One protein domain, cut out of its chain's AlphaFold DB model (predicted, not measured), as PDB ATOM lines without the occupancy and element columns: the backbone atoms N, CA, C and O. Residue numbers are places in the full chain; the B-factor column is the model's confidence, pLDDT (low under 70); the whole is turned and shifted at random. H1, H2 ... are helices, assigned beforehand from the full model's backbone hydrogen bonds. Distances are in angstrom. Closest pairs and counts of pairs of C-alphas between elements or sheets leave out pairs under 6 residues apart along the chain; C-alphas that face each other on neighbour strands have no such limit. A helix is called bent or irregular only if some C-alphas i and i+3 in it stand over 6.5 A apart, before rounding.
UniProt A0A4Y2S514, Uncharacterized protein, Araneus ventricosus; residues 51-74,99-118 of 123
ATOM      1  N   TRP A  51     -10.491  11.027  57.992       56.03
ATOM      2  CA  TRP A  51     -10.563  11.101  56.528       56.03
ATOM      3  C   TRP A  51     -11.020  12.456  55.961       56.03
ATOM      4  O   TRP A  51     -10.754  12.743  54.795       56.03
ATOM      5  N   GLY A  52     -11.673  13.312  56.757       58.41
ATOM      6  CA  GLY A  52     -12.203  14.593  56.268       58.41
ATOM      7  C   GLY A  52     -11.112  15.620  55.951       58.41
ATOM      8  O   GLY A  52     -11.225  16.380  54.991       58.41
ATOM      9  N   CYS A  53     -10.018  15.619  56.718       57.62
ATOM     10  CA  CYS A  53      -8.923  16.572  56.529       57.62
ATOM     11  C   CYS A  53      -8.005  16.215  55.348       57.62
ATOM     12  O   CYS A  53      -7.443  17.115  54.727       57.62
ATOM     13  N   VAL A  54      -7.875  14.926  55.006       63.19
ATOM     14  CA  VAL A  54      -7.005  14.459  53.909       63.19
ATOM     15  C   VAL A  54      -7.533  14.925  52.548       63.19
ATOM     16  O   VAL A  54      -6.769  15.463  51.748       63.19
ATOM     17  N   GLY A  55      -8.847  14.823  52.314       65.81
ATOM     18  CA  GLY A  55      -9.461  15.257  51.052       65.81
ATOM     19  C   GLY A  55      -9.363  16.767  50.793       65.81
ATOM     20  O   GLY A  55      -9.306  17.198  49.643       65.81
ATOM     21  N   LEU A  56      -9.281  17.588  51.846       70.38
ATOM     22  CA  LEU A  56      -9.194  19.045  51.703       70.38
ATOM     23  C   LEU A  56      -7.808  19.512  51.226       70.38
ATOM     24  O   LEU A  56      -7.705  20.512  50.516       70.38
ATOM     25  N   ILE A  57      -6.742  18.791  51.592       75.56
ATOM     26  CA  ILE A  57      -5.368  19.107  51.170       75.56
ATOM     27  C   ILE A  57      -5.192  18.817  49.679       75.56
ATOM     28  O   ILE A  57      -4.600  19.628  48.974       75.56
ATOM     29  N   GLU A  58      -5.750  17.710  49.187       70.62
ATOM     30  CA  GLU A  58      -5.643  17.319  47.778       70.62
ATOM     31  C   GLU A  58      -6.399  18.270  46.836       70.62
ATOM     32  O   GLU A  58      -5.921  18.570  45.742       70.62
ATOM     33  N   LEU A  59      -7.531  18.823  47.283       81.44
ATOM     34  CA  LEU A  59      -8.266  19.846  46.533       81.44
ATOM     35  C   LEU A  59      -7.575  21.214  46.560       81.44
ATOM     36  O   LEU A  59      -7.614  21.944  45.570       81.44
ATOM     37  N   LYS A  60      -6.963  21.580  47.691       85.06
ATOM     38  CA  LYS A  60      -6.352  22.903  47.877       85.06
ATOM     39  C   LYS A  60      -4.930  22.996  47.315       85.06
ATOM     40  O   LYS A  60      -4.542  24.071  46.867       85.06
ATOM     41  N   TYR A  61      -4.183  21.895  47.342       84.56
ATOM     42  CA  TYR A  61      -2.782  21.813  46.926       84.56
ATOM     43  C   TYR A  61      -2.518  20.560  46.074       84.56
ATOM     44  O   TYR A  61      -1.738  19.681  46.466       84.56
ATOM     45  N   PRO A  62      -3.154  20.440  44.896       80.44
ATOM     46  CA  PRO A  62      -2.984  19.281  44.021       80.44
ATOM     47  C   PRO A  62      -1.537  19.107  43.532       80.44
ATOM     48  O   PRO A  62      -1.175  18.054  43.019       80.44
ATOM     49  N   GLU A  63      -0.696  20.134  43.633       79.25
ATOM     50  CA  GLU A  63       0.731  20.074  43.321       79.25
ATOM     51  C   GLU A  63       1.569  19.351  44.381       79.25
ATOM     52  O   GLU A  63       2.654  18.881  44.052       79.25
ATOM     53  N   LEU A  64       1.094  19.261  45.627       81.19
ATOM     54  CA  LEU A  64       1.810  18.569  46.704       81.19
ATOM     55  C   LEU A  64       1.589  17.055  46.652       81.19
ATOM     56  O   LEU A  64       2.456  16.294  47.073       81.19
ATOM     57  N   THR A  65       0.437  16.620  46.136       81.38
ATOM     58  CA  THR A  65       0.092  15.199  45.988       81.38
ATOM     59  C   THR A  65       0.568  14.611  44.660       81.38
ATOM     60  O   THR A  65       0.752  13.399  44.545       81.38
ATOM     61  N   LYS A  66       0.817  15.451  43.646       80.81
ATOM     62  CA  LYS A  66       1.356  15.015  42.354       80.81
ATOM     63  C   LYS A  66       2.846  14.718  42.457       80.81
ATOM     64  O   LYS A  66       3.640  15.557  42.873       80.81
ATOM     65  N   TYR A  67       3.235  13.543  41.972       79.56
ATOM     66  CA  TYR A  67       4.644  13.231  41.776       79.56
ATOM     67  C   TYR A  67       5.251  14.219  40.759       79.56
ATOM     68  O   TYR A  67       4.685  14.384  39.670       79.56
ATOM     69  N   PRO A  68       6.370  14.891  41.082       74.88
ATOM     70  CA  PRO A  68       6.991  15.843  40.175       74.88
ATOM     71  C   PRO A  68       7.415  15.132  38.889       74.88
ATOM     72  O   PRO A  68       8.043  14.072  38.904       74.88
ATOM     73  N   TYR A  69       7.049  15.708  37.747       76.12
ATOM     74  CA  TYR A  69       7.456  15.165  36.458       76.12
ATOM     75  C   TYR A  69       8.968  15.361  36.275       76.12
ATOM     76  O   TYR A  69       9.497  16.417  36.608       76.12
ATOM     77  N   HIS A  70       9.659  14.362  35.719       69.38
ATOM     78  CA  HIS A  70      11.127  14.328  35.609       69.38
ATOM     79  C   HIS A  70      11.746  15.527  34.865       69.38
ATOM     80  O   HIS A  70      12.901  15.857  35.099       69.38
ATOM     81  N   ASN A  71      10.974  16.211  34.013       71.25
ATOM     82  CA  ASN A  71      11.414  17.404  33.278       71.25
ATOM     83  C   ASN A  71      10.943  18.732  33.899       71.25
ATOM     84  O   ASN A  71      10.974  19.763  33.230       71.25
ATOM     85  N   GLN A  72      10.451  18.737  35.143       79.19
ATOM     86  CA  GLN A  72      10.090  19.990  35.809       79.19
ATOM     87  C   GLN A  72      11.343  20.760  36.249       79.19
ATOM     88  O   GLN A  72      12.275  20.163  36.787       79.19
ATOM     89  N   PRO A  73      11.369  22.093  36.068       79.69
ATOM     90  CA  PRO A  73      12.478  22.910  36.532       79.69
ATOM     91  C   PRO A  73      12.566  22.872  38.063       79.69
ATOM     92  O   PRO A  73      11.568  23.055  38.768       79.69
ATOM     93  N   ILE A  74      13.773  22.645  38.582       82.12
ATOM     94  CA  ILE A  74      14.040  22.657  40.022       82.12
ATOM     95  C   ILE A  74      13.835  24.088  40.536       82.12
ATOM     96  O   ILE A  74      14.416  25.038  40.016       82.12
ATOM     97  N   ASP A  99      21.750 -12.199  33.718       97.62
ATOM     98  CA  ASP A  99      20.380 -11.687  33.709       97.62
ATOM     99  C   ASP A  99      20.253 -10.412  34.543       97.62
ATOM    100  O   ASP A  99      19.727  -9.411  34.044       97.62
ATOM    101  N   SER A 100      20.871 -10.362  35.725       97.31
ATOM    102  CA  SER A 100      21.002  -9.120  36.496       97.31
ATOM    103  C   SER A 100      21.764  -8.049  35.721       97.31
ATOM    104  O   SER A 100      21.409  -6.874  35.789       97.31
ATOM    105  N   LEU A 101      22.783  -8.425  34.936       97.56
ATOM    106  CA  LEU A 101      23.520  -7.477  34.099       97.56
ATOM    107  C   LEU A 101      22.629  -6.858  33.010       97.56
ATOM    108  O   LEU A 101      22.758  -5.663  32.736       97.56
ATOM    109  N   LYS A 102      21.732  -7.636  32.387       97.94
ATOM    110  CA  LYS A 102      20.769  -7.111  31.398       97.94
ATOM    111  C   LYS A 102      19.801  -6.127  32.051       97.94
ATOM    112  O   LYS A 102      19.629  -5.025  31.534       97.94
ATOM    113  N   ILE A 103      19.223  -6.501  33.193       98.00
ATOM    114  CA  ILE A 103      18.277  -5.658  33.940       98.00
ATOM    115  C   ILE A 103      18.957  -4.356  34.371       98.00
ATOM    116  O   ILE A 103      18.438  -3.269  34.116       98.00
ATOM    117  N   ALA A 104      20.157  -4.456  34.947       97.31
ATOM    118  CA  ALA A 104      20.921  -3.301  35.392       97.31
ATOM    119  C   ALA A 104      21.195  -2.324  34.242       97.31
ATOM    120  O   ALA A 104      20.990  -1.126  34.402       97.31
ATOM    121  N   LYS A 105      21.609  -2.812  33.063       96.69
ATOM    122  CA  LYS A 105      21.858  -1.951  31.892       96.69
ATOM    123  C   LYS A 105      20.627  -1.143  31.485       96.69
ATOM    124  O   LYS A 105      20.757   0.051  31.226       96.69
ATOM    125  N   VAL A 106      19.457  -1.779  31.446       97.94
ATOM    126  CA  VAL A 106      18.197  -1.111  31.091       97.94
ATOM    127  C   VAL A 106      17.847  -0.041  32.124       97.94
ATOM    128  O   VAL A 106      17.547   1.094  31.751       97.94
ATOM    129  N   GLU A 107      17.955  -0.358  33.414       97.44
ATOM    130  CA  GLU A 107      17.619   0.604  34.467       97.44
ATOM    131  C   GLU A 107      18.621   1.766  34.528       97.44
ATOM    132  O   GLU A 107      18.218   2.922  34.644       97.44
ATOM    133  N   PHE A 108      19.923   1.508  34.354       96.75
ATOM    134  CA  PHE A 108      20.927   2.574  34.259       96.75
ATOM    135  C   PHE A 108      20.668   3.502  33.073       96.75
ATOM    136  O   PHE A 108      20.764   4.721  33.218       96.75
ATOM    137  N   GLN A 109      20.287   2.955  31.917       96.75
ATOM    138  CA  GLN A 109      19.927   3.767  30.758       96.75
ATOM    139  C   GLN A 109      18.698   4.638  31.039       96.75
ATOM    140  O   GLN A 109      18.703   5.827  30.717       96.75
ATOM    141  N   ARG A 110      17.679   4.080  31.699       95.19
ATOM    142  CA  ARG A 110      16.494   4.826  32.132       95.19
ATOM    143  C   ARG A 110      16.853   5.954  33.103       95.19
ATOM    144  O   ARG A 110      16.382   7.072  32.935       95.19
ATOM    145  N   MET A 111      17.718   5.702  34.084       95.56
ATOM    146  CA  MET A 111      18.148   6.728  35.045       95.56
ATOM    147  C   MET A 111      18.925   7.874  34.385       95.56
ATOM    148  O   MET A 111      18.773   9.026  34.796       95.56
ATOM    149  N   ILE A 112      19.717   7.584  33.347       95.06
ATOM    150  CA  ILE A 112      20.384   8.616  32.539       95.06
ATOM    151  C   ILE A 112      19.349   9.437  31.756       95.06
ATOM    152  O   ILE A 112      19.429  10.661  31.753       95.06
ATOM    153  N   GLN A 113      18.349   8.793  31.143       92.69
ATOM    154  CA  GLN A 113      17.267   9.487  30.425       92.69
ATOM    155  C   GLN A 113      16.438  10.402  31.340       92.69
ATOM    156  O   GLN A 113      15.988  11.458  30.906       92.69
ATOM    157  N   LEU A 114      16.266  10.017  32.608       90.88
ATOM    158  CA  LEU A 114      15.593  10.821  33.632       90.88
ATOM    159  C   LEU A 114      16.492  11.914  34.243       90.88
ATOM    160  O   LEU A 114      16.055  12.613  35.150       90.88
ATOM    161  N   ASN A 115      17.742  12.065  33.784       90.19
ATOM    162  CA  ASN A 115      18.741  12.992  34.332       90.19
ATOM    163  C   ASN A 115      19.077  12.769  35.823       90.19
ATOM    164  O   ASN A 115      19.620  13.656  36.477       90.19
ATOM    165  N   HIS A 116      18.798  11.579  36.368       90.38
ATOM    166  CA  HIS A 116      19.180  11.219  37.740       90.38
ATOM    167  C   HIS A 116      20.663  10.831  37.842       90.38
ATOM    168  O   HIS A 116      21.270  10.944  38.905       90.38
ATOM    169  N   MET A 117      21.251  10.350  36.741       93.94
ATOM    170  CA  MET A 117      22.658   9.956  36.650       93.94
ATOM    171  C   MET A 117      23.341  10.616  35.456       93.94
ATOM    172  O   MET A 117      22.723  10.860  34.422       93.94
ATOM    173  N   ARG A 118      24.652  10.842  35.583       94.50
ATOM    174  CA  ARG A 118      25.507  11.362  34.514       94.50
ATOM    175  C   ARG A 118      26.826  10.581  34.470       94.50
ATOM    176  O   ARG A 118      27.400  10.327  35.531       94.50
TER     177      ARG A 118
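AT A GLANCE: This is residues 51 to 74 and 99 to 118 of the 123 residues of an uncharacterized protein of Araneus ventricosus (UniProt A0A4Y2S514). Two separate pieces make a wide, loosely formed, flat V: the long helix H3 is one limb, helix H1 is the other, and the short helix H2 with the unnamed residues 66 to 74 runs from the foot of H1 toward the last residues of H3. The tips of both limbs, residues 51 to 56 of H1 and 99 to 107 of H3, stick out free, and no helix packs on another. The printed part has 44 residues with three named helices, in the order H1, H2, H3 along the chain, and no named strand; its class is all helix. It is extended, with a radius of gyration of the C-alphas of 17.0 A and spans of 47 by 26 by 9 A.

HOW THE PARTS SIT: Look first at H3, residues 99 to 113, the longest helix, which touches no helix. Now turn to H1, residues 51 to 60, which is apart from H3. Just after it comes H2, residues 62 to 65, joined to H1 by a tight link of 1 residue, Tyr 61. H1 and H2 are close but not clearly touching; their closest C-alphas, those of Glu 58 and Thr 65, are 6.4 A apart, and their centres are 10.8 A apart. H2 and H3 are apart. Along the backbone of H3, each O i to N i+4 pair is within hydrogen-bond range. In H1, 2 of 6 such pairs are within range, beside 3 of 7 O i to N i+3 pairs, and H2 is too short for an O i to N i+4 pair.

IN THESE COORDINATES: Find C-alpha 99 at (20.380, -11.687, 33.709); from there H3 runs 21.7 A to C-alpha 113 at (17.267, 9.487, 30.425), with y rising along the way. Then go to C-alpha 51 at (-10.563, 11.101, 56.528), where H1 begins; it runs 15.2 A to C-alpha 60 at (-6.352, 22.903, 47.877). H2 follows from Pro 62 to Thr 65. No helix is bent or irregular.

THE WHOLE: The two C-alphas farthest apart, those of Gly 52 and Asp 99, are 47.6 A from each other. Between Ile 74 and Asp 99 you meet a cut: residues 75 to 98 are not printed, and the C-alphas of residues 74 and 99 are 35.5 A apart across it. The link from H2 to H3 goes across this cut. In the B-factor column, the mean pLDDT of the printed part is 83.9; residues 51 to 55 and residue 70 are under 70, while H3 has a mean of 97.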